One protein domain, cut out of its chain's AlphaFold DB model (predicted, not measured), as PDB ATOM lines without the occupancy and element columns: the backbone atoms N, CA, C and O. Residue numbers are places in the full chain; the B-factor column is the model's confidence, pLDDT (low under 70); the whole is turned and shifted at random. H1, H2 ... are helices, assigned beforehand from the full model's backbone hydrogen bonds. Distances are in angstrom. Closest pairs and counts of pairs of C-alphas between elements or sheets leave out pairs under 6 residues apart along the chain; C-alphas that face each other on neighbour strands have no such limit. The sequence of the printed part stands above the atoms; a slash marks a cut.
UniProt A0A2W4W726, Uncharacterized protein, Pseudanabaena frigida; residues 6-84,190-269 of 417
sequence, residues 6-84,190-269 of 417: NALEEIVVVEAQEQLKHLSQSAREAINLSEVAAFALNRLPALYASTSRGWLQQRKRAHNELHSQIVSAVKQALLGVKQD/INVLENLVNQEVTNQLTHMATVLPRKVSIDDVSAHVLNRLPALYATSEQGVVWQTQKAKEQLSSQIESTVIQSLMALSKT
ATOM      1  N   ASN A   6     -33.108  21.516 -19.410       88.94
ATOM      2  CA  ASN A   6     -32.441  22.076 -18.237       88.94
ATOM      3  C   ASN A   6     -32.541  23.608 -18.231       88.94
ATOM      4  O   ASN A   6     -32.025  24.280 -19.124       88.94
ATOM      5  N   ALA A   7     -33.169  24.168 -17.196       87.12
ATOM      6  CA  ALA A   7     -33.362  25.612 -17.054       87.12
ATOM      7  C   ALA A   7     -32.053  26.393 -16.866       87.12
ATOM      8  O   ALA A   7     -32.022  27.597 -17.122       87.12
ATOM      9  N   LEU A   8     -30.976  25.731 -16.429       89.19
ATOM     10  CA  LEU A   8     -29.686  26.387 -16.218       89.19
ATOM     11  C   LEU A   8     -28.911  26.670 -17.505       89.19
ATOM     12  O   LEU A   8     -28.060  27.551 -17.479       89.19
ATOM     13  N   GLU A   9     -29.185  25.974 -18.612       88.19
ATOM     14  CA  GLU A   9     -28.428  26.156 -19.861       88.19
ATOM     15  C   GLU A   9     -28.477  27.607 -20.355       88.19
ATOM     16  O   GLU A   9     -27.437  28.212 -20.602       88.19
ATOM     17  N   GLU A  10     -29.676  28.188 -20.423       85.25
ATOM     18  CA  GLU A  10     -29.883  29.583 -20.831       85.25
ATOM     19  C   GLU A  10     -29.198  30.555 -19.863       85.25
ATOM     20  O   GLU A  10     -28.453  31.437 -20.283       85.25
ATOM     21  N   ILE A  11     -29.412  30.365 -18.558       87.00
ATOM     22  CA  ILE A  11     -28.941  31.288 -17.518       87.00
ATOM     23  C   ILE A  11     -27.409  31.313 -17.469       87.00
ATOM     24  O   ILE A  11     -26.813  32.383 -17.382       87.00
ATOM     25  N   VAL A  12     -26.765  30.147 -17.565       89.75
ATOM     26  CA  VAL A  12     -25.300  30.027 -17.557       89.75
ATOM     27  C   VAL A  12     -24.682  30.690 -18.785       89.75
ATOM     28  O   VAL A  12     -23.650  31.345 -18.662       89.75
ATOM     29  N   VAL A  13     -25.292  30.545 -19.962       87.50
ATOM     30  CA  VAL A  13     -24.776  31.171 -21.187       87.50
ATOM     31  C   VAL A  13     -24.939  32.686 -21.151       87.50
ATOM     32  O   VAL A  13     -23.994  33.388 -21.506       87.50
ATOM     33  N   VAL A  14     -26.091  33.197 -20.705       86.81
ATOM     34  CA  VAL A  14     -26.311  34.646 -20.553       86.81
ATOM     35  C   VAL A  14     -25.288  35.235 -19.580       86.81
ATOM     36  O   VAL A  14     -24.605  36.198 -19.920       86.81
ATOM     37  N   GLU A  15     -25.088  34.596 -18.426       88.94
ATOM     38  CA  GLU A  15     -24.076  35.008 -17.447       88.94
ATOM     39  C   GLU A  15     -22.653  34.955 -18.034       88.94
ATOM     40  O   GLU A  15     -21.859  35.878 -17.853       88.94
ATOM     41  N   ALA A  16     -22.314  33.903 -18.789       87.38
ATOM     42  CA  ALA A  16     -21.010  33.789 -19.442       87.38
ATOM     43  C   ALA A  16     -20.779  34.908 -20.465       87.38
ATOM     44  O   ALA A  16     -19.691  35.480 -20.509       87.38
ATOM     45  N   GLN A  17     -21.798  35.260 -21.255       87.12
ATOM     46  CA  GLN A  17     -21.738  36.383 -22.190       87.12
ATOM     47  C   GLN A  17     -21.572  37.724 -21.462       87.12
ATOM     48  O   GLN A  17     -20.805  38.573 -21.918       87.12
ATOM     49  N   GLU A  18     -22.272  37.934 -20.346       87.69
ATOM     50  CA  GLU A  18     -22.153  39.147 -19.533       87.69
ATOM     51  C   GLU A  18     -20.751  39.296 -18.941       87.69
ATOM     52  O   GLU A  18     -20.101  40.320 -19.162       87.69
ATOM     53  N   GLN A  19     -20.220  38.253 -18.301       87.06
ATOM     54  CA  GLN A  19     -18.859  38.277 -17.760       87.06
ATOM     55  C   GLN A  19     -17.796  38.455 -18.860       87.06
ATOM     56  O   GLN A  19     -16.814  39.173 -18.661       87.06
ATOM     57  N   LEU A  20     -18.005  37.878 -20.051       85.75
ATOM     58  CA  LEU A  20     -17.089  38.012 -21.189       85.75
ATOM     59  C   LEU A  20     -17.018  39.454 -21.729       85.75
ATOM     60  O   LEU A  20     -15.950  39.897 -22.166       85.75
ATOM     61  N   LYS A  21     -18.115  40.229 -21.660       86.06
ATOM     62  CA  LYS A  21     -18.122  41.652 -22.064       86.06
ATOM     63  C   LYS A  21     -17.135  42.487 -21.243       86.06
ATOM     64  O   LYS A  21     -16.591  43.454 -21.771       86.06
ATOM     65  N   HIS A  22     -16.865  42.101 -19.998       84.44
ATOM     66  CA  HIS A  22     -15.938  42.805 -19.111       84.44
ATOM     67  C   HIS A  22     -14.459  42.433 -19.326       84.44
ATOM     68  O   HIS A  22     -13.583  43.083 -18.757       84.44
ATOM     69  N   LEU A  23     -14.159  41.425 -20.155       82.31
ATOM     70  CA  LEU A  23     -12.790  41.002 -20.479       82.31
ATOM     71  C   LEU A  23     -12.212  41.755 -21.691       82.31
ATOM     72  O   LEU A  23     -12.953  42.325 -22.494       82.31
ATOM     73  N   SER A  24     -10.879  41.753 -21.823       80.00
ATOM     74  CA  SER A  24     -10.155  42.367 -22.949       80.00
ATOM     75  C   SER A  24     -10.387  41.616 -24.264       80.00
ATOM     76  O   SER A  24     -10.621  40.410 -24.266       80.00
ATOM     77  N   GLN A  25     -10.276  42.312 -25.400       76.00
ATOM     78  CA  GLN A  25     -10.563  41.745 -26.725       76.00
ATOM     79  C   GLN A  25      -9.733  40.484 -27.039       76.00
ATOM     80  O   GLN A  25     -10.296  39.492 -27.493       76.00
ATOM     81  N   SER A  26      -8.441  40.459 -26.683       71.38
ATOM     82  CA  SER A  26      -7.591  39.275 -26.896       71.38
ATOM     83  C   SER A  26      -8.022  38.065 -26.059       71.38
ATOM     84  O   SER A  26      -7.838  36.926 -26.474       71.38
ATOM     85  N   ALA A  27      -8.594  38.295 -24.872       72.69
ATOM     86  CA  ALA A  27      -9.122  37.226 -24.033       72.69
ATOM     87  C   ALA A  27     -10.458  36.703 -24.577       72.69
ATOM     88  O   ALA A  27     -10.722  35.509 -24.480       72.69
ATOM     89  N   ARG A  28     -11.283  37.564 -25.189       76.25
ATOM     90  CA  ARG A  28     -12.563  37.151 -25.785       76.25
ATOM     91  C   ARG A  28     -12.375  36.194 -26.955       76.25
ATOM     92  O   ARG A  28     -13.093  35.208 -27.046       76.25
ATOM     93  N   GLU A  29     -11.399  36.460 -27.817       74.44
ATOM     94  CA  GLU A  29     -11.111  35.630 -28.996       74.44
ATOM     95  C   GLU A  29     -10.513  34.262 -28.623       74.44
ATOM     96  O   GLU A  29     -10.721  33.270 -29.322       74.44
ATOM     97  N   ALA A  30      -9.818  34.189 -27.487       73.94
ATOM     98  CA  ALA A  30      -9.224  32.955 -26.985       73.94
ATOM     99  C   ALA A  30     -10.217  32.046 -26.234       73.94
ATOM    100  O   ALA A  30      -9.914  30.878 -25.997       73.94
ATOM    101  N   ILE A  31     -11.389  32.543 -25.826       79.56
ATOM    102  CA  ILE A  31     -12.323  31.795 -24.973       79.56
ATOM    103  C   ILE A  31     -13.467  31.213 -25.806       79.56
ATOM    104  O   ILE A  31     -14.240  31.930 -26.435       79.56
ATOM    105  N   ASN A  32     -13.630  29.889 -25.750       80.75
ATOM    106  CA  ASN A  32     -14.782  29.212 -26.340       80.75
ATOM    107  C   ASN A  32     -15.965  29.195 -25.353       80.75
ATOM    108  O   ASN A  32     -15.950  28.451 -24.370       80.75
ATOM    109  N   LEU A  33     -17.010  29.979 -25.638       82.88
ATOM    110  CA  LEU A  33     -18.221  30.075 -24.812       82.88
ATOM    111  C   LEU A  33     -18.909  28.721 -24.573       82.88
ATOM    112  O   LEU A  33     -19.399  28.482 -23.470       82.88
ATOM    113  N   SER A  34     -18.912  27.820 -25.560       84.31
ATOM    114  CA  SER A  34     -19.490  26.480 -25.400       84.31
ATOM    115  C   SER A  34     -18.764  25.684 -24.316       84.31
ATOM    116  O   SER A  34     -19.390  25.040 -23.479       84.31
ATOM    117  N   GLU A  35     -17.432  25.736 -24.296       84.25
ATOM    118  CA  GLU A  35     -16.626  25.013 -23.306       84.25
ATOM    119  C   GLU A  35     -16.787  25.610 -21.909       84.25
ATOM    120  O   GLU A  35     -16.903  24.865 -20.936       84.25
ATOM    121  N   VAL A  36     -16.875  26.940 -21.814       87.75
ATOM    122  CA  VAL A  36     -17.175  27.651 -20.561       87.75
ATOM    123  C   VAL A  36     -18.533  27.219 -20.010       87.75
ATOM    124  O   VAL A  36     -18.630  26.860 -18.836       87.75
ATOM    125  N   ALA A  37     -19.566  27.189 -20.855       88.38
ATOM    126  CA  ALA A  37     -20.904  26.773 -20.458       88.38
ATOM    127  C   ALA A  37     -20.935  25.307 -19.999       88.38
ATOM    128  O   ALA A  37     -21.429  25.024 -18.911       88.38
ATOM    129  N   ALA A  38     -20.343  24.379 -20.761       88.31
ATOM    130  CA  ALA A  38     -20.270  22.970 -20.370       88.31
ATOM    131  C   ALA A  38     -19.508  22.769 -19.053       88.31
ATOM    132  O   ALA A  38     -19.928  21.999 -18.190       88.31
ATOM    133  N   PHE A  39     -18.396  23.482 -18.875       89.81
ATOM    134  CA  PHE A  39     -17.594  23.405 -17.660       89.81
ATOM    135  C   PHE A  39     -18.351  23.926 -16.434       89.81
ATOM    136  O   PHE A  39     -18.293  23.300 -15.373       89.81
ATOM    137  N   ALA A  40     -19.076  25.040 -16.571       91.56
ATOM    138  CA  ALA A  40     -19.911  25.582 -15.506       91.56
ATOM    139  C   ALA A  40     -21.089  24.648 -15.183       91.56
ATOM    140  O   ALA A  40     -21.300  24.314 -14.018       91.56
ATOM    141  N   LEU A  41     -21.809  24.159 -16.199       91.75
ATOM    142  CA  LEU A  41     -22.960  23.263 -16.028       91.75
ATOM    143  C   LEU A  41     -22.585  21.945 -15.337       91.75
ATOM    144  O   LEU A  41     -23.339  21.473 -14.493       91.75
ATOM    145  N   ASN A  42     -21.396  21.396 -15.603       92.19
ATOM    146  CA  ASN A  42     -20.894  20.180 -14.944       92.19
ATOM    147  C   ASN A  42     -20.611  20.339 -13.439       92.19
ATOM    148  O   ASN A  42     -20.338  19.353 -12.755       92.19
ATOM    149  N   ARG A  43     -20.638  21.570 -12.917       90.25
ATOM    150  CA  ARG A  43     -20.417  21.888 -11.495       90.25
ATOM    151  C   ARG A  43     -21.674  22.372 -10.787       90.25
ATOM    152  O   ARG A  43     -21.638  22.601  -9.581       90.25
ATOM    153  N   LEU A  44     -22.761  22.545 -11.527       92.75
ATOM    154  CA  LEU A  44     -24.032  23.021 -11.011       92.75
ATOM    155  C   LEU A  44     -25.022  21.853 -10.907       92.75
ATOM    156  O   LEU A  44     -24.934  20.892 -11.675       92.75
ATOM    157  N   PRO A  45     -25.979  21.908  -9.966       91.75
ATOM    158  CA  PRO A  45     -27.063  20.935  -9.930       91.75
ATOM    159  C   PRO A  45     -27.926  21.073 -11.189       91.75
ATOM    160  O   PRO A  45     -28.303  22.182 -11.558       91.75
ATOM    161  N   ALA A  46     -28.274  19.963 -11.838       91.69
ATOM    162  CA  ALA A  46     -29.162  19.999 -12.996       91.69
ATOM    163  C   ALA A  46     -30.595  20.387 -12.587       91.69
ATOM    164  O   ALA A  46     -31.097  19.910 -11.568       91.69
ATOM    165  N   LEU A  47     -31.253  21.240 -13.384       91.88
ATOM    166  CA  LEU A  47     -32.628  21.698 -13.153       91.88
ATOM    167  C   LEU A  47     -33.503  21.446 -14.383       91.88
ATOM    168  O   LEU A  47     -33.991  22.364 -15.046       91.88
ATOM    169  N   TYR A  48     -33.709  20.174 -14.677       91.00
ATOM    170  CA  TYR A  48     -34.636  19.707 -15.685       91.00
ATOM    171  C   TYR A  48     -36.090  19.922 -15.278       91.00
ATOM    172  O   TYR A  48     -36.500  19.684 -14.135       91.00
ATOM    173  N   ALA A  49     -36.883  20.324 -16.262       88.00
ATOM    174  CA  ALA A  49     -38.330  20.328 -16.191       88.00
ATOM    175  C   ALA A  49     -38.904  19.609 -17.411       88.00
ATOM    176  O   ALA A  49     -38.272  19.600 -18.463       88.00
ATOM    177  N   SER A  50     -40.101  19.045 -17.235       86.38
ATOM    178  CA  SER A  50     -40.946  18.430 -18.270       86.38
ATOM    179  C   SER A  50     -42.259  19.198 -18.511       86.38
ATOM    180  O   SER A  50     -43.033  18.885 -19.412       86.38
ATOM    181  N   THR A  51     -42.534  20.226 -17.698       84.38
ATOM    182  CA  THR A  51     -43.800  20.979 -17.689       84.38
ATOM    183  C   THR A  51     -43.548  22.481 -17.649       84.38
ATOM    184  O   THR A  51     -42.535  22.928 -17.104       84.38
ATOM    185  N   SER A  52     -44.491  23.282 -18.153       81.25
ATOM    186  CA  SER A  52     -44.398  24.752 -18.149       81.25
ATOM    187  C   SER A  52     -44.248  25.341 -16.740       81.25
ATOM    188  O   SER A  52     -43.394  26.194 -16.483       81.25
ATOM    189  N   ARG A  53     -45.036  24.840 -15.783       81.62
ATOM    190  CA  ARG A  53     -44.967  25.259 -14.378       81.62
ATOM    191  C   ARG A  53     -43.642  24.857 -13.737       81.62
ATOM    192  O   ARG A  53     -43.057  25.664 -13.015       81.62
ATOM    193  N   GLY A  54     -43.184  23.628 -13.989       83.88
ATOM    194  CA  GLY A  54     -41.888  23.150 -13.515       83.88
ATOM    195  C   GLY A  54     -40.753  24.012 -14.057       83.88
ATOM    196  O   GLY A  54     -39.906  24.455 -13.291       83.88
ATOM    197  N   TRP A  55     -40.798  24.346 -15.346       83.69
ATOM    198  CA  TRP A  55     -39.827  25.215 -16.005       83.69
ATOM    199  C   TRP A  55     -39.723  26.586 -15.329       83.69
ATOM    200  O   TRP A  55     -38.642  27.005 -14.912       83.69
ATOM    201  N   LEU A  56     -40.859  27.257 -15.120       84.12
ATOM    202  CA  LEU A  56     -40.893  28.565 -14.463       84.12
ATOM    203  C   LEU A  56     -40.431  28.493 -12.998       84.12
ATOM    204  O   LEU A  56     -39.751  29.399 -12.514       84.12
ATOM    205  N   GLN A  57     -40.763  27.409 -12.293       86.62
ATOM    206  CA  GLN A  57     -40.288  27.173 -10.933       86.62
ATOM    207  C   GLN A  57     -38.767  26.979 -10.884       86.62
ATOM    208  O   GLN A  57     -38.118  27.586 -10.035       86.62
ATOM    209  N   GLN A  58     -38.193  26.189 -11.794       88.94
ATOM    210  CA  GLN A  58     -36.746  25.975 -11.848       88.94
ATOM    211  C   GLN A  58     -35.990  27.256 -12.206       88.94
ATOM    212  O   GLN A  58     -34.968  27.541 -11.588       88.94
ATOM    213  N   ARG A  59     -36.520  28.090 -13.112       85.88
ATOM    214  CA  ARG A  59     -35.943  29.418 -13.396       85.88
ATOM    215  C   ARG A  59     -35.956  30.321 -12.166       85.88
ATOM    216  O   ARG A  59     -34.940  30.922 -11.835       85.88
ATOM    217  N   LYS A  60     -37.082  30.384 -11.444       86.12
ATOM    218  CA  LYS A  60     -37.166  31.142 -10.182       86.12
ATOM    219  C   LYS A  60     -36.160  30.635  -9.154       86.12
ATOM    220  O   LYS A  60     -35.497  31.438  -8.507       86.12
ATOM    221  N   ARG A  61     -36.018  29.315  -9.031       87.75
ATOM    222  CA  ARG A  61     -35.036  28.691  -8.145       87.75
ATOM    223  C   ARG A  61     -33.605  29.062  -8.536       87.75
ATOM    224  O   ARG A  61     -32.823  29.441  -7.673       87.75
ATOM    225  N   ALA A  62     -33.282  29.008  -9.824       88.06
ATOM    226  CA  ALA A  62     -31.970  29.384 -10.332       88.06
ATOM    227  C   ALA A  62     -31.615  30.840  -9.992       88.06
ATOM    228  O   ALA A  62     -30.525  31.093  -9.485       88.06
ATOM    229  N   HIS A  63     -32.550  31.778 -10.186       85.56
ATOM    230  CA  HIS A  63     -32.341  33.190  -9.852       85.56
ATOM    231  C   HIS A  63     -32.267  33.461  -8.345       85.56
ATOM    232  O   HIS A  63     -31.435  34.252  -7.910       85.56
ATOM    233  N   ASN A  64     -33.111  32.817  -7.539       86.50
ATOM    234  CA  ASN A  64     -33.211  33.140  -6.116       86.50
ATOM    235  C   ASN A  64     -32.179  32.398  -5.253       86.50
ATOM    236  O   ASN A  64     -31.655  32.971  -4.304       86.50
ATOM    237  N   GLU A  65     -31.905  31.125  -5.551       91.69
ATOM    238  CA  GLU A  65     -31.088  30.249  -4.694       91.69
ATOM    239  C   GLU A  65     -29.684  30.008  -5.258       91.69
ATOM    240  O   GLU A  65     -28.723  29.901  -4.498       91.69
ATOM    241  N   LEU A  66     -29.554  29.892  -6.582       90.38
ATOM    242  CA  LEU A  66     -28.320  29.420  -7.221       90.38
ATOM    243  C   LEU A  66     -27.532  30.520  -7.930       90.38
ATOM    244  O   LEU A  66     -26.439  30.244  -8.411       90.38
ATOM    245  N   HIS A  67     -28.025  31.757  -7.967       90.25
ATOM    246  CA  HIS A  67     -27.393  32.834  -8.727       90.25
ATOM    247  C   HIS A  67     -25.922  33.053  -8.339       90.25
ATOM    248  O   HIS A  67     -25.053  33.055  -9.206       90.25
ATOM    249  N   SER A  68     -25.603  33.110  -7.043       91.62
ATOM    250  CA  SER A  68     -24.214  33.251  -6.574       91.62
ATOM    251  C   SER A  68     -23.319  32.072  -6.977       91.62
ATOM    252  O   SER A  68     -22.147  32.261  -7.313       91.62
ATOM    253  N   GLN A  69     -23.868  30.854  -6.985       93.69
ATOM    254  CA  GLN A  69     -23.157  29.651  -7.420       93.69
ATOM    255  C   GLN A  69     -22.917  29.670  -8.929       93.69
ATOM    256  O   GLN A  69     -21.819  29.331  -9.363       93.69
ATOM    257  N   ILE A  70     -23.902  30.112  -9.714       91.69
ATOM    258  CA  ILE A  70     -23.806  30.254 -11.172       91.69
ATOM    259  C   ILE A  70     -22.708  31.259 -11.525       91.69
ATOM    260  O   ILE A  70     -21.784  30.909 -12.258       91.69
ATOM    261  N   VAL A  71     -22.741  32.457 -10.934       92.81
ATOM    262  CA  VAL A  71     -21.728  33.505 -11.153       92.81
ATOM    263  C   VAL A  71     -20.325  32.980 -10.833       92.81
ATOM    264  O   VAL A  71     -19.392  33.160 -11.619       92.81
ATOM    265  N   SER A  72     -20.169  32.286  -9.700       93.25
ATOM    266  CA  SER A  72     -18.893  31.690  -9.284       93.25
ATOM    267  C   SER A  72     -18.426  30.580 -10.234       93.25
ATOM    268  O   SER A  72     -17.260  30.559 -10.632       93.25
ATOM    269  N   ALA A  73     -19.326  29.681 -10.643       92.50
ATOM    270  CA  ALA A  73     -19.020  28.583 -11.554       92.50
ATOM    271  C   ALA A  73     -18.596  29.095 -12.937       92.50
ATOM    272  O   ALA A  73     -17.593  28.623 -13.473       92.50
ATOM    273  N   VAL A  74     -19.295  30.099 -13.479       91.19
ATOM    274  CA  VAL A  74     -18.946  30.757 -14.747       91.19
ATOM    275  C   VAL A  74     -17.602  31.469 -14.637       91.19
ATOM    276  O   VAL A  74     -16.741  31.293 -15.497       91.19
ATOM    277  N   LYS A  75     -17.350  32.189 -13.540       90.25
ATOM    278  CA  LYS A  75     -16.057  32.843 -13.309       90.25
ATOM    279  C   LYS A  75     -14.907  31.835 -13.264       90.25
ATOM    280  O   LYS A  75     -13.861  32.052 -13.869       90.25
ATOM    281  N   GLN A  76     -15.092  30.713 -12.568       90.06
ATOM    282  CA  GLN A  76     -14.113  29.625 -12.552       90.06
ATOM    283  C   GLN A  76     -13.934  28.991 -13.935       90.06
ATOM    284  O   GLN A  76     -12.814  28.628 -14.290       90.06
ATOM    285  N   ALA A  77     -15.013  28.864 -14.708       87.81
ATOM    286  CA  ALA A  77     -14.974  28.353 -16.070       87.81
ATOM    287  C   ALA A  77     -14.157  29.267 -16.989       87.81
ATOM    288  O   ALA A  77     -13.269  28.783 -17.679       87.81
ATOM    289  N   LEU A  78     -14.367  30.583 -16.926       86.25
ATOM    290  CA  LEU A  78     -13.599  31.562 -17.701       86.25
ATOM    291  C   LEU A  78     -12.100  31.549 -17.364       86.25
ATOM    292  O   LEU A  78     -11.271  31.784 -18.236       86.25
ATOM    293  N   LEU A  79     -11.737  31.258 -16.110       84.19
ATOM    294  CA  LEU A  79     -10.335  31.136 -15.693       84.19
ATOM    295  C   LEU A  79      -9.706  29.788 -16.080       84.19
ATOM    296  O   LEU A  79      -8.503  29.727 -16.348       84.19
ATOM    297  N   GLY A  80     -10.497  28.712 -16.047       76.56
ATOM    298  CA  GLY A  80     -10.044  27.340 -16.279       76.56
ATOM    299  C   GLY A  80     -10.014  26.932 -17.750       76.56
ATOM    300  O   GLY A  80      -9.160  26.142 -18.142       76.56
ATOM    301  N   VAL A  81     -10.916  27.479 -18.570       74.44
ATOM    302  CA  VAL A  81     -10.974  27.237 -20.015       74.44
ATOM    303  C   VAL A  81      -9.961  28.153 -20.694       74.44
ATOM    304  O   VAL A  81     -10.269  29.264 -21.118       74.44
ATOM    305  N   LYS A  82      -8.715  27.689 -20.775       63.88
ATOM    306  CA  LYS A  82      -7.714  28.247 -21.687       63.88
ATOM    307  C   LYS A  82      -7.700  27.394 -22.949       63.88
ATOM    308  O   LYS A  82      -7.786  26.173 -22.855       63.88
ATOM    309  N   GLN A  83      -7.602  28.026 -24.121       57.47
ATOM    310  CA  GLN A  83      -7.330  27.305 -25.363       57.47
ATOM    311  C   GLN A  83      -6.005  26.558 -25.201       57.47
ATOM    312  O   GLN A  83      -4.941  27.172 -25.207       57.47
ATOM    313  N   ASP A  84      -6.072  25.239 -25.037       56.75
ATOM    314  CA  ASP A  84      -4.906  24.383 -25.196       56.75
ATOM    315  C   ASP A  84      -4.552  24.383 -26.691       56.75
ATOM    316  O   ASP A  84      -5.298  23.801 -27.483       56.75
ATOM    317  N   ILE A 190     -24.455  19.113 -25.182       82.62
ATOM    318  CA  ILE A 190     -25.226  17.886 -24.939       82.62
ATOM    319  C   ILE A 190     -24.896  17.342 -23.558       82.62
ATOM    320  O   ILE A 190     -23.723  17.115 -23.255       82.62
ATOM    321  N   ASN A 191     -25.924  17.071 -22.751       89.06
ATOM    322  CA  ASN A 191     -25.780  16.250 -21.555       89.06
ATOM    323  C   ASN A 191     -25.885  14.767 -21.925       89.06
ATOM    324  O   ASN A 191     -26.938  14.272 -22.324       89.06
ATOM    325  N   VAL A 192     -24.787  14.036 -21.751       88.31
ATOM    326  CA  VAL A 192     -24.682  12.621 -22.126       88.31
ATOM    327  C   VAL A 192     -25.667  11.733 -21.360       88.31
ATOM    328  O   VAL A 192     -26.113  10.707 -21.882       88.31
ATOM    329  N   LEU A 193     -26.048  12.129 -20.142       90.44
ATOM    330  CA  LEU A 193     -26.976  11.346 -19.332       90.44
ATOM    331  C   LEU A 193     -28.404  11.333 -19.877       90.44
ATOM    332  O   LEU A 193     -29.121  10.386 -19.580       90.44
ATOM    333  N   GLU A 194     -28.826  12.315 -20.677       89.62
ATOM    334  CA  GLU A 194     -30.203  12.366 -21.192       89.62
ATOM    335  C   GLU A 194     -30.553  11.107 -21.993       89.62
ATOM    336  O   GLU A 194     -31.556  10.450 -21.719       89.62
ATOM    337  N   ASN A 195     -29.682  10.711 -22.923       87.94
ATOM    338  CA  ASN A 195     -29.902   9.528 -23.755       87.94
ATOM    339  C   ASN A 195     -29.818   8.226 -22.948       87.94
ATOM    340  O   ASN A 195     -30.644   7.338 -23.147       87.94
ATOM    341  N   LEU A 196     -28.854   8.120 -22.027       88.25
ATOM    342  CA  LEU A 196     -28.686   6.928 -21.189       88.25
ATOM    343  C   LEU A 196     -29.874   6.733 -20.242       88.25
ATOM    344  O   LEU A 196     -30.401   5.630 -20.135       88.25
ATOM    345  N   VAL A 197     -30.332   7.810 -19.597       91.25
ATOM    346  CA  VAL A 197     -31.502   7.778 -18.714       91.25
ATOM    347  C   VAL A 197     -32.759   7.458 -19.513       91.25
ATOM    348  O   VAL A 197     -33.529   6.610 -19.082       91.25
ATOM    349  N   ASN A 198     -32.960   8.057 -20.691       90.00
ATOM    350  CA  ASN A 198     -34.126   7.749 -21.523       90.00
ATOM    351  C   ASN A 198     -34.168   6.270 -21.933       90.00
ATOM    352  O   ASN A 198     -35.220   5.645 -21.811       90.00
ATOM    353  N   GLN A 199     -33.036   5.702 -22.360       89.44
ATOM    354  CA  GLN A 199     -32.929   4.274 -22.681       89.44
ATOM    355  C   GLN A 199     -33.269   3.403 -21.469       89.44
ATOM    356  O   GLN A 199     -34.094   2.493 -21.568       89.44
ATOM    357  N   GLU A 200     -32.704   3.720 -20.306       89.25
ATOM    358  CA  GLU A 200     -32.944   2.939 -19.097       89.25
ATOM    359  C   GLU A 200     -34.397   3.043 -18.621       89.25
ATOM    360  O   GLU A 200     -35.024   2.038 -18.299       89.25
ATOM    361  N   VAL A 201     -34.992   4.238 -18.663       90.31
ATOM    362  CA  VAL A 201     -36.410   4.438 -18.343       90.31
ATOM    363  C   VAL A 201     -37.294   3.638 -19.297       90.31
ATOM    364  O   VAL A 201     -38.241   2.997 -18.838       90.31
ATOM    365  N   THR A 202     -36.996   3.621 -20.601       90.06
ATOM    366  CA  THR A 202     -37.758   2.803 -21.556       90.06
ATOM    367  C   THR A 202     -37.642   1.313 -21.251       90.06
ATOM    368  O   THR A 202     -38.668   0.634 -21.192       90.06
ATOM    369  N   ASN A 203     -36.437   0.819 -20.958       89.12
ATOM    370  CA  ASN A 203     -36.213  -0.578 -20.596       89.12
ATOM    371  C   ASN A 203     -36.986  -0.939 -19.319       89.12
ATOM    372  O   ASN A 203     -37.799  -1.866 -19.319       89.12
ATOM    373  N   GLN A 204     -36.836  -0.159 -18.248       86.94
ATOM    374  CA  GLN A 204     -37.497  -0.428 -16.968       86.94
ATOM    375  C   GLN A 204     -39.021  -0.320 -17.056       86.94
ATOM    376  O   GLN A 204     -39.730  -1.121 -16.449       86.94
ATOM    377  N   LEU A 205     -39.560   0.605 -17.855       86.00
ATOM    378  CA  LEU A 205     -41.002   0.684 -18.096       86.00
ATOM    379  C   LEU A 205     -41.544  -0.560 -18.802       86.00
ATOM    380  O   LEU A 205     -42.648  -0.987 -18.468       86.00
ATOM    381  N   THR A 206     -40.794  -1.160 -19.733       85.50
ATOM    382  CA  THR A 206     -41.221  -2.422 -20.362       85.50
ATOM    383  C   THR A 206     -41.233  -3.583 -19.367       85.50
ATOM    384  O   THR A 206     -42.190  -4.355 -19.351       85.50
ATOM    385  N   HIS A 207     -40.240  -3.667 -18.476       83.81
ATOM    386  CA  HIS A 207     -40.152  -4.733 -17.472       83.81
ATOM    387  C   HIS A 207     -41.140  -4.564 -16.309       83.81
ATOM    388  O   HIS A 207     -41.680  -5.546 -15.803       83.81
ATOM    389  N   MET A 208     -41.406  -3.326 -15.889       78.19
ATOM    390  CA  MET A 208     -42.241  -3.011 -14.725       78.19
ATOM    391  C   MET A 208     -43.687  -2.643 -15.087       78.19
ATOM    392  O   MET A 208     -44.456  -2.267 -14.198       78.19
ATOM    393  N   ALA A 209     -44.089  -2.764 -16.357       73.50
ATOM    394  CA  ALA A 209     -45.427  -2.394 -16.830       73.50
ATOM    395  C   ALA A 209     -46.566  -3.063 -16.035       73.50
ATOM    396  O   ALA A 209     -47.627  -2.468 -15.864       73.50
ATOM    397  N   THR A 210     -46.338  -4.277 -15.526       73.00
ATOM    398  CA  THR A 210     -47.305  -5.056 -14.736       73.00
ATOM    399  C   THR A 210     -47.316  -4.702 -13.247       73.00
ATOM    400  O   THR A 210     -48.309  -4.950 -12.569       73.00
ATOM    401  N   VAL A 211     -46.229  -4.121 -12.730       78.81
ATOM    402  CA  VAL A 211     -46.036  -3.813 -11.300       78.81
ATOM    403  C   VAL A 211     -46.463  -2.382 -10.974       78.81
ATOM    404  O   VAL A 211     -46.840  -2.074  -9.842       78.81
ATOM    405  N   LEU A 212     -46.404  -1.482 -11.958       76.44
ATOM    406  CA  LEU A 212     -46.716  -0.079 -11.743       76.44
ATOM    407  C   LEU A 212     -48.229   0.130 -11.574       76.44
ATOM    408  O   LEU A 212     -49.012  -0.244 -12.445       76.44
ATOM    409  N   PRO A 213     -48.667   0.821 -10.504       70.19
ATOM    410  CA  PRO A 213     -50.087   1.083 -10.275       70.19
ATOM    411  C   PRO A 213     -50.695   2.029 -11.321       70.19
ATOM    412  O   PRO A 213     -51.916   2.131 -11.430       70.19
ATOM    413  N   ARG A 214     -49.858   2.781 -12.053       75.75
ATOM    414  CA  ARG A 214     -50.261   3.794 -13.034       75.75
ATOM    415  C   ARG A 214     -49.229   3.922 -14.147       75.75
ATOM    416  O   ARG A 214     -48.032   3.816 -13.902       75.75
ATOM    417  N   LYS A 215     -49.696   4.275 -15.348       78.62
ATOM    418  CA  LYS A 215     -48.833   4.680 -16.461       78.62
ATOM    419  C   LYS A 215     -48.126   5.989 -16.093       78.62
ATOM    420  O   LYS A 215     -48.793   6.974 -15.764       78.62
ATOM    421  N   VAL A 216     -46.801   6.025 -16.167       81.75
ATOM    422  CA  VAL A 216     -45.969   7.225 -15.948       81.75
ATOM    423  C   VAL A 216     -45.430   7.695 -17.305       81.75
ATOM    424  O   VAL A 216     -45.279   6.877 -18.212       81.75
ATOM    425  N   SER A 217     -45.249   9.005 -17.496       84.75
ATOM    426  CA  SER A 217     -44.595   9.526 -18.703       84.75
ATOM    427  C   SER A 217     -43.080   9.297 -18.600       84.75
ATOM    428  O   SER A 217     -42.523   9.329 -17.503       84.75
ATOM    429  N   ILE A 218     -42.420   9.043 -19.730       87.44
ATOM    430  CA  ILE A 218     -40.958   8.874 -19.764       87.44
ATOM    431  C   ILE A 218     -40.290  10.187 -19.338       87.44
ATOM    432  O   ILE A 218     -39.419  10.183 -18.476       87.44
ATOM    433  N   ASP A 219     -40.787  11.311 -19.852       87.38
ATOM    434  CA  ASP A 219     -40.185  12.632 -19.657       87.38
ATOM    435  C   ASP A 219     -40.213  13.104 -18.199       87.38
ATOM    436  O   ASP A 219     -39.228  13.670 -17.721       87.38
ATOM    437  N   ASP A 220     -41.296  12.839 -17.457       86.69
ATOM    438  CA  ASP A 220     -41.368  13.203 -16.035       86.69
ATOM    439  C   ASP A 220     -40.376  12.381 -15.204       86.69
ATOM    440  O   ASP A 220     -39.754  12.906 -14.276       86.69
ATOM    441  N   VAL A 221     -40.206  11.097 -15.543       89.44
ATOM    442  CA  VAL A 221     -39.230  10.219 -14.886       89.44
ATOM    443  C   VAL A 221     -37.822  10.694 -15.217       89.44
ATOM    444  O   VAL A 221     -37.029  10.885 -14.298       89.44
ATOM    445  N   SER A 222     -37.529  10.966 -16.488       90.44
ATOM    446  CA  SER A 222     -36.227  11.464 -16.928       90.44
ATOM    447  C   SER A 222     -35.875  12.798 -16.267       90.44
ATOM    448  O   SER A 222     -34.781  12.929 -15.721       90.44
ATOM    449  N   ALA A 223     -36.808  13.756 -16.188       90.31
ATOM    450  CA  ALA A 223     -36.603  15.010 -15.455       90.31
ATOM    451  C   ALA A 223     -36.298  14.763 -13.973       90.31
ATOM    452  O   ALA A 223     -35.387  15.358 -13.396       90.31
ATOM    453  N   HIS A 224     -37.055  13.867 -13.341       91.19
ATOM    454  CA  HIS A 224     -36.895  13.549 -11.929       91.19
ATOM    455  C   HIS A 224     -35.557  12.851 -11.627       91.19
ATOM    456  O   HIS A 224     -34.945  13.129 -10.590       91.19
ATOM    457  N   VAL A 225     -35.097  11.977 -12.524       92.44
ATOM    458  CA  VAL A 225     -33.821  11.257 -12.424       92.44
ATOM    459  C   VAL A 225     -32.646  12.198 -12.673       92.44
ATOM    460  O   VAL A 225     -31.758  12.289 -11.828       92.44
ATOM    461  N   LEU A 226     -32.657  12.961 -13.770       92.31
ATOM    462  CA  LEU A 226     -31.555  13.864 -14.123       92.31
ATOM    463  C   LEU A 226     -31.321  14.950 -13.067       92.31
ATOM    464  O   LEU A 226     -30.180  15.317 -12.822       92.31
ATOM    465  N   ASN A 227     -32.367  15.397 -12.366       93.50
ATOM    466  CA  ASN A 227     -32.249  16.340 -11.246       93.50
ATOM    467  C   ASN A 227     -31.546  15.768 -10.000       93.50
ATOM    468  O   ASN A 227     -31.272  16.512  -9.057       93.50
ATOM    469  N   ARG A 228     -31.293  14.455  -9.950       91.56
ATOM    470  CA  ARG A 228     -30.595  13.765  -8.847       91.56
ATOM    471  C   ARG A 228     -29.222  13.239  -9.233       91.56
ATOM    472  O   ARG A 228     -28.491  12.770  -8.362       91.56
ATOM    473  N   LEU A 229     -28.890  13.293 -10.515       92.12
ATOM    474  CA  LEU A 229     -27.615  12.841 -11.042       92.12
ATOM    475  C   LEU A 229     -26.707  14.047 -11.319       92.12
ATOM    476  O   LEU A 229     -27.196  15.152 -11.559       92.12
ATOM    477  N   PRO A 230     -25.377  13.862 -11.279       91.12
ATOM    478  CA  PRO A 230     -24.454  14.900 -11.722       91.12
ATOM    479  C   PRO A 230     -24.634  15.163 -13.223       91.12
ATOM    480  O   PRO A 230     -24.763  14.224 -14.002       91.12
ATOM    481  N   ALA A 231     -24.612  16.427 -13.649       91.06
ATOM    482  CA  ALA A 231     -24.670  16.764 -15.070       91.06
ATOM    483  C   ALA A 231     -23.354  16.401 -15.782       91.06
ATOM    484  O   ALA A 231     -22.278  16.665 -15.246       91.06
ATOM    485  N   LEU A 232     -23.440  15.818 -16.986       91.19
ATOM    486  CA  LEU A 232     -22.282  15.438 -17.807       91.19
ATOM    487  C   LEU A 232     -22.403  16.021 -19.220       91.19
ATOM    488  O   LEU A 232     -22.644  15.319 -20.203       91.19
ATOM    489  N   TYR A 233     -22.216  17.331 -19.311       89.94
ATOM    490  CA  TYR A 233     -22.138  18.082 -20.552       89.94
ATOM    491  C   TYR A 233     -20.808  17.873 -21.273       89.94
ATOM    492  O   TYR A 233     -19.726  17.899 -20.668       89.94
ATOM    493  N   ALA A 234     -20.904  17.725 -22.591       85.69
ATOM    494  CA  ALA A 234     -19.783  17.665 -23.511       85.69
ATOM    495  C   ALA A 234     -20.034  18.555 -24.739       85.69
ATOM    496  O   ALA A 234     -21.169  18.723 -25.177       85.69
ATOM    497  N   THR A 235     -18.949  19.107 -25.285       83.56
ATOM    498  CA  THR A 235     -18.928  19.987 -26.473       83.56
ATOM    499  C   THR A 235     -18.141  19.401 -27.643       83.56
ATOM    500  O   THR A 235     -18.126  19.975 -28.731       83.56
ATOM    501  N   SER A 236     -17.465  18.269 -27.432       81.62
ATOM    502  CA  SER A 236     -16.656  17.575 -28.434       81.62
ATOM    503  C   SER A 236     -17.042  16.105 -28.524       81.62
ATOM    504  O   SER A 236     -17.500  15.516 -27.542       81.62
ATOM    505  N   GLU A 237     -16.815  15.483 -29.680       79.31
ATOM    506  CA  GLU A 237     -17.113  14.056 -29.876       79.31
ATOM    507  C   GLU A 237     -16.343  13.157 -28.912       79.31
ATOM    508  O   GLU A 237     -16.921  12.271 -28.285       79.31
ATOM    509  N   GLN A 238     -15.049  13.424 -28.740       80.62
ATOM    510  CA  GLN A 238     -14.223  12.704 -27.773       80.62
ATOM    511  C   GLN A 238     -14.749  12.896 -26.347       80.62
ATOM    512  O   GLN A 238     -14.767  11.947 -25.566       80.62
ATOM    513  N   GLY A 239     -15.222  14.105 -26.019       83.06
ATOM    514  CA  GLY A 239     -15.852  14.397 -24.737       83.06
ATOM    515  C   GLY A 239     -17.127  13.587 -24.524       83.06
ATOM    516  O   GLY A 239     -17.302  13.020 -23.452       83.06
ATOM    517  N   VAL A 240     -17.981  13.467 -25.546       84.69
ATOM    518  CA  VAL A 240     -19.194  12.638 -25.489       84.69
ATOM    519  C   VAL A 240     -18.833  11.176 -25.237       84.69
ATOM    520  O   VAL A 240     -19.386  10.571 -24.320       84.69
ATOM    521  N   VAL A 241     -17.881  10.610 -25.987       86.38
ATOM    522  CA  VAL A 241     -17.441   9.215 -25.807       86.38
ATOM    523  C   VAL A 241     -16.894   8.998 -24.397       86.38
ATOM    524  O   VAL A 241     -17.328   8.078 -23.705       86.38
ATOM    525  N   TRP A 242     -16.005   9.880 -23.939       87.94
ATOM    526  CA  TRP A 242     -15.391   9.774 -22.619       87.94
ATOM    527  C   TRP A 242     -16.414   9.894 -21.484       87.94
ATOM    528  O   TRP A 242     -16.434   9.055 -20.585       87.94
ATOM    529  N   GLN A 243     -17.310  10.885 -21.541       89.31
ATOM    530  CA  GLN A 243     -18.378  11.044 -20.548       89.31
ATOM    531  C   GLN A 243     -19.349   9.858 -20.571       89.31
ATOM    532  O   GLN A 243     -19.819   9.435 -19.519       89.31
ATOM    533  N   THR A 244     -19.617   9.281 -21.748       88.31
ATOM    534  CA  THR A 244     -20.473   8.092 -21.879       88.31
ATOM    535  C   THR A 244     -19.831   6.891 -21.200       88.31
ATOM    536  O   THR A 244     -20.492   6.183 -20.444       88.31
ATOM    537  N   GLN A 245     -18.542   6.664 -21.445       89.88
ATOM    538  CA  GLN A 245     -17.802   5.577 -20.816       89.88
ATOM    539  C   GLN A 245     -17.751   5.762 -19.296       89.88
ATOM    540  O   GLN A 245     -18.109   4.851 -18.555       89.88
ATOM    541  N   LYS A 246     -17.432   6.976 -18.833       90.12
ATOM    542  CA  LYS A 246     -17.434   7.321 -17.411       90.12
ATOM    543  C   LYS A 246     -18.796   7.076 -16.757       90.12
ATOM    544  O   LYS A 246     -18.856   6.505 -15.671       90.12
ATOM    545  N   ALA A 247     -19.889   7.477 -17.408       91.19
ATOM    546  CA  ALA A 247     -21.241   7.240 -16.909       91.19
ATOM    547  C   ALA A 247     -21.557   5.740 -16.802       91.19
ATOM    548  O   ALA A 247     -22.108   5.304 -15.793       91.19
ATOM    549  N   LYS A 248     -21.162   4.935 -17.796       89.94
ATOM    550  CA  LYS A 248     -21.363   3.477 -17.778       89.94
ATOM    551  C   LYS A 248     -20.563   2.785 -16.672       89.94
ATOM    552  O   LYS A 248     -21.094   1.906 -16.000       89.94
ATOM    553  N   GLU A 249     -19.315   3.191 -16.469       91.50
ATOM    554  CA  GLU A 249     -18.425   2.582 -15.477       91.50
ATOM    555  C   GLU A 249     -18.772   2.994 -14.040       91.50
ATOM    556  O   GLU A 249     -18.748   2.158 -13.141       91.50
ATOM    557  N   GLN A 250     -19.094   4.272 -13.809       92.38
ATOM    558  CA  GLN A 250     -19.203   4.832 -12.455       92.38
ATOM    559  C   GLN A 250     -20.639   5.076 -11.988       92.38
ATOM    560  O   GLN A 250     -20.884   5.097 -10.784       92.38
ATOM    561  N   LEU A 251     -21.583   5.300 -12.909       90.69
ATOM    562  CA  LEU A 251     -22.938   5.755 -12.580       90.69
ATOM    563  C   LEU A 251     -24.036   4.762 -12.973       90.69
ATOM    564  O   LEU A 251     -25.184   5.019 -12.635       90.69
ATOM    565  N   SER A 252     -23.732   3.641 -13.632       90.06
ATOM    566  CA  SER A 252     -24.737   2.669 -14.103       90.06
ATOM    567  C   SER A 252     -25.681   2.196 -12.994       90.06
ATOM    568  O   SER A 252     -26.888   2.416 -13.075       90.06
ATOM    569  N   SER A 253     -25.139   1.664 -11.898       91.06
ATOM    570  CA  SER A 253     -25.934   1.207 -10.747       91.06
ATOM    571  C   SER A 253     -26.723   2.339 -10.070       91.06
ATOM    572  O   SER A 253     -27.849   2.151  -9.591       91.06
ATOM    573  N   GLN A 254     -26.163   3.552 -10.044       93.31
ATOM    574  CA  GLN A 254     -26.844   4.728  -9.509       93.31
ATOM    575  C   GLN A 254     -27.997   5.172 -10.421       93.31
ATOM    576  O   GLN A 254     -29.065   5.528  -9.925       93.31
ATOM    577  N   ILE A 255     -27.818   5.128 -11.740       91.88
ATOM    578  CA  ILE A 255     -28.862   5.439 -12.721       91.88
ATOM    579  C   ILE A 255     -30.015   4.445 -12.564       91.88
ATOM    580  O   ILE A 255     -31.144   4.870 -12.349       91.88
ATOM    581  N   GLU A 256     -29.737   3.142 -12.561       92.12
ATOM    582  CA  GLU A 256     -30.764   2.104 -12.407       92.12
ATOM    583  C   GLU A 256     -31.570   2.286 -11.111       92.12
ATOM    584  O   GLU A 256     -32.801   2.368 -11.123       92.12
ATOM    585  N   SER A 257     -30.880   2.431  -9.976       93.06
ATOM    586  CA  SER A 257     -31.543   2.599  -8.678       93.06
ATOM    587  C   SER A 257     -32.361   3.891  -8.591       93.06
ATOM    588  O   SER A 257     -33.486   3.877  -8.081       93.06
ATOM    589  N   THR A 258     -31.849   5.005  -9.122       93.88
ATOM    590  CA  THR A 258     -32.579   6.282  -9.146       93.88
ATOM    591  C   THR A 258     -33.767   6.254 -10.106       93.88
ATOM    592  O   THR A 258     -34.804   6.833  -9.774       93.88
ATOM    593  N   VAL A 259     -33.675   5.553 -11.241       92.44
ATOM    594  CA  VAL A 259     -34.791   5.326 -12.176       92.44
ATOM    595  C   VAL A 259     -35.901   4.536 -11.491       92.44
ATOM    596  O   VAL A 259     -37.042   4.997 -11.469       92.44
ATOM    597  N   ILE A 260     -35.578   3.413 -10.843       89.62
ATOM    598  CA  ILE A 260     -36.565   2.585 -10.131       89.62
ATOM    599  C   ILE A 260     -37.244   3.387  -9.013       89.62
ATOM    600  O   ILE A 260     -38.473   3.400  -8.903       89.62
ATOM    601  N   GLN A 261     -36.467   4.107  -8.197       91.25
ATOM    602  CA  GLN A 261     -37.013   4.962  -7.139       91.25
ATOM    603  C   GLN A 261     -37.927   6.056  -7.703       91.25
ATOM    604  O   GLN A 261     -38.989   6.328  -7.139       91.25
ATOM    605  N   SER A 262     -37.537   6.666  -8.824       89.19
ATOM    606  CA  SER A 262     -38.310   7.715  -9.493       89.19
ATOM    607  C   SER A 262     -39.616   7.182 -10.068       89.19
ATOM    608  O   SER A 262     -40.659   7.801  -9.866       89.19
ATOM    609  N   LEU A 263     -39.588   6.007 -10.704       88.88
ATOM    610  CA  LEU A 263     -40.779   5.321 -11.201       88.88
ATOM    611  C   LEU A 263     -41.765   5.035 -10.065       88.88
ATOM    612  O   LEU A 263     -42.937   5.393 -10.169       88.88
ATOM    613  N   MET A 264     -41.283   4.479  -8.951       86.50
ATOM    614  CA  MET A 264     -42.114   4.173  -7.780       86.50
ATOM    615  C   MET A 264     -42.661   5.424  -7.082       86.50
ATOM    616  O   MET A 264     -43.765   5.401  -6.535       86.50
ATOM    617  N   ALA A 265     -41.893   6.515  -7.048       88.00
ATOM    618  CA  ALA A 265     -42.337   7.777  -6.466       88.00
ATOM    619  C   ALA A 265     -43.429   8.425  -7.331       88.00
ATOM    620  O   ALA A 265     -44.501   8.768  -6.827       88.00
ATOM    621  N   LEU A 266     -43.185   8.533  -8.640       86.19
ATOM    622  CA  LEU A 266     -44.103   9.169  -9.581       86.19
ATOM    623  C   LEU A 266     -45.378   8.350  -9.800       86.19
ATOM    624  O   LEU A 266     -46.452   8.929  -9.967       86.19
ATOM    625  N   SER A 267     -45.305   7.018  -9.715       84.56
ATOM    626  CA  SER A 267     -46.488   6.157  -9.798       84.56
ATOM    627  C   SER A 267     -47.445   6.340  -8.613       84.56
ATOM    628  O   SER A 267     -48.652   6.138  -8.761       84.56
ATOM    629  N   LYS A 268     -46.926   6.732  -7.439       83.56
ATOM    630  CA  LYS A 268     -47.719   7.008  -6.228       83.56
ATOM    631  C   LYS A 268     -48.337   8.405  -6.243       83.56
ATOM    632  O   LYS A 268     -49.427   8.597  -5.705       83.56
ATOM    633  N   THR A 269     -47.677   9.385  -6.860       79.12
ATOM    634  CA  THR A 269     -48.197  10.756  -6.923       79.12
ATOM    635  C   THR A 269     -49.380  10.883  -7.894       79.12
ATOM    636  O   THR A 269     -49.369  10.288  -8.974       79.12
TER     637      THR A 269
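AT A GLANCE: This is residues 6 to 84 and 190 to 269 of the 417 residues of an uncharacterized protein of Pseudanabaena frigida (UniProt A0A2W4W726). Two helical lobes stand end to end in a flat, elongated outline: H1, H3 and H5 cross one another as the core of the first, and H6, H7 and H9 do the same in the second. H4 lies at one side of the first core and H2 at its far end, while H8, at one side of the second lobe, passes the start of H6 with its middle, near Thr 244. The printed part has 159 residues with nine named helices, H1 to H9 in that order, and no named strand, an all-helix domain. It is compact, with a radius of gyration of the C-alphas of 17.6 A, and spans 61 by 34 by 18 A.

IN THESE COORDINATES: H1, residues 8 to 21, begins at C-alpha 8 (-29.686, 26.387, -16.218) and is 20.0 A long. H2 is residues 25 to 30 and H3 residues 33 to 41. H4, residues 52 to 65, and H5, residues 67 to 80, are each 19.7 A long. After the cut, H6 is residues 192 to 208, 24.6 A, beginning at C-alpha 192 (-24.682, 12.621, -22.126). H7 is residues 218 to 226, and H8, residues 237 to 250, is 19.8 A long. H9, residues 252 to 268, is 24.7 A long and ends at C-alpha 268 (-47.719, 7.008, -6.228).

HOW THE PARTS SIT: H1 touches H3 at a steep tilt of 52 degrees, opposite ways, the closest C-alphas being those of Val 13 and Ala 37, 5.9 A apart. H5 touches H1, closest at Ala 16 and Val 74, C-alphas 6.0 A apart, and H3, closest at Ala 40 and Ala 73, C-alphas 5.0 A apart. H2 is close to H1 but not clearly touching, and so is H4. H4 and H5 meet only through their link. H6 touches H7 at 55 degrees, opposite ways, closest at the C-alphas of Val 197 and Ser 222, 6.3 A. Val 259 of H9 has the closest C-alpha to both H6, at Val 201, 6.4 A, and H7, at Val 225, 6.0 A. H6 touches H8 with residues 192 to 193 alone. Each of H1 to H5 is apart from each of H6 to H9. Every O i to N i+4 pair is within hydrogen-bond range in H1, H3, H4, H5, H7 and H8; the counts are 1 of 2 in H2 and 12 of 13 in both H6 and H9.

THE WHOLE: The C-alphas of Ser 24 and Thr 210, the two farthest apart, are 60.8 A apart. Residues 85 to 189 are not printed, and C-alphas 84 and 190 are 21.3 A apart across this cut. Of the links that are printed whole, none is long. The mean pLDDT of the printed part is 86.3, with residues 82 to 84 under 70.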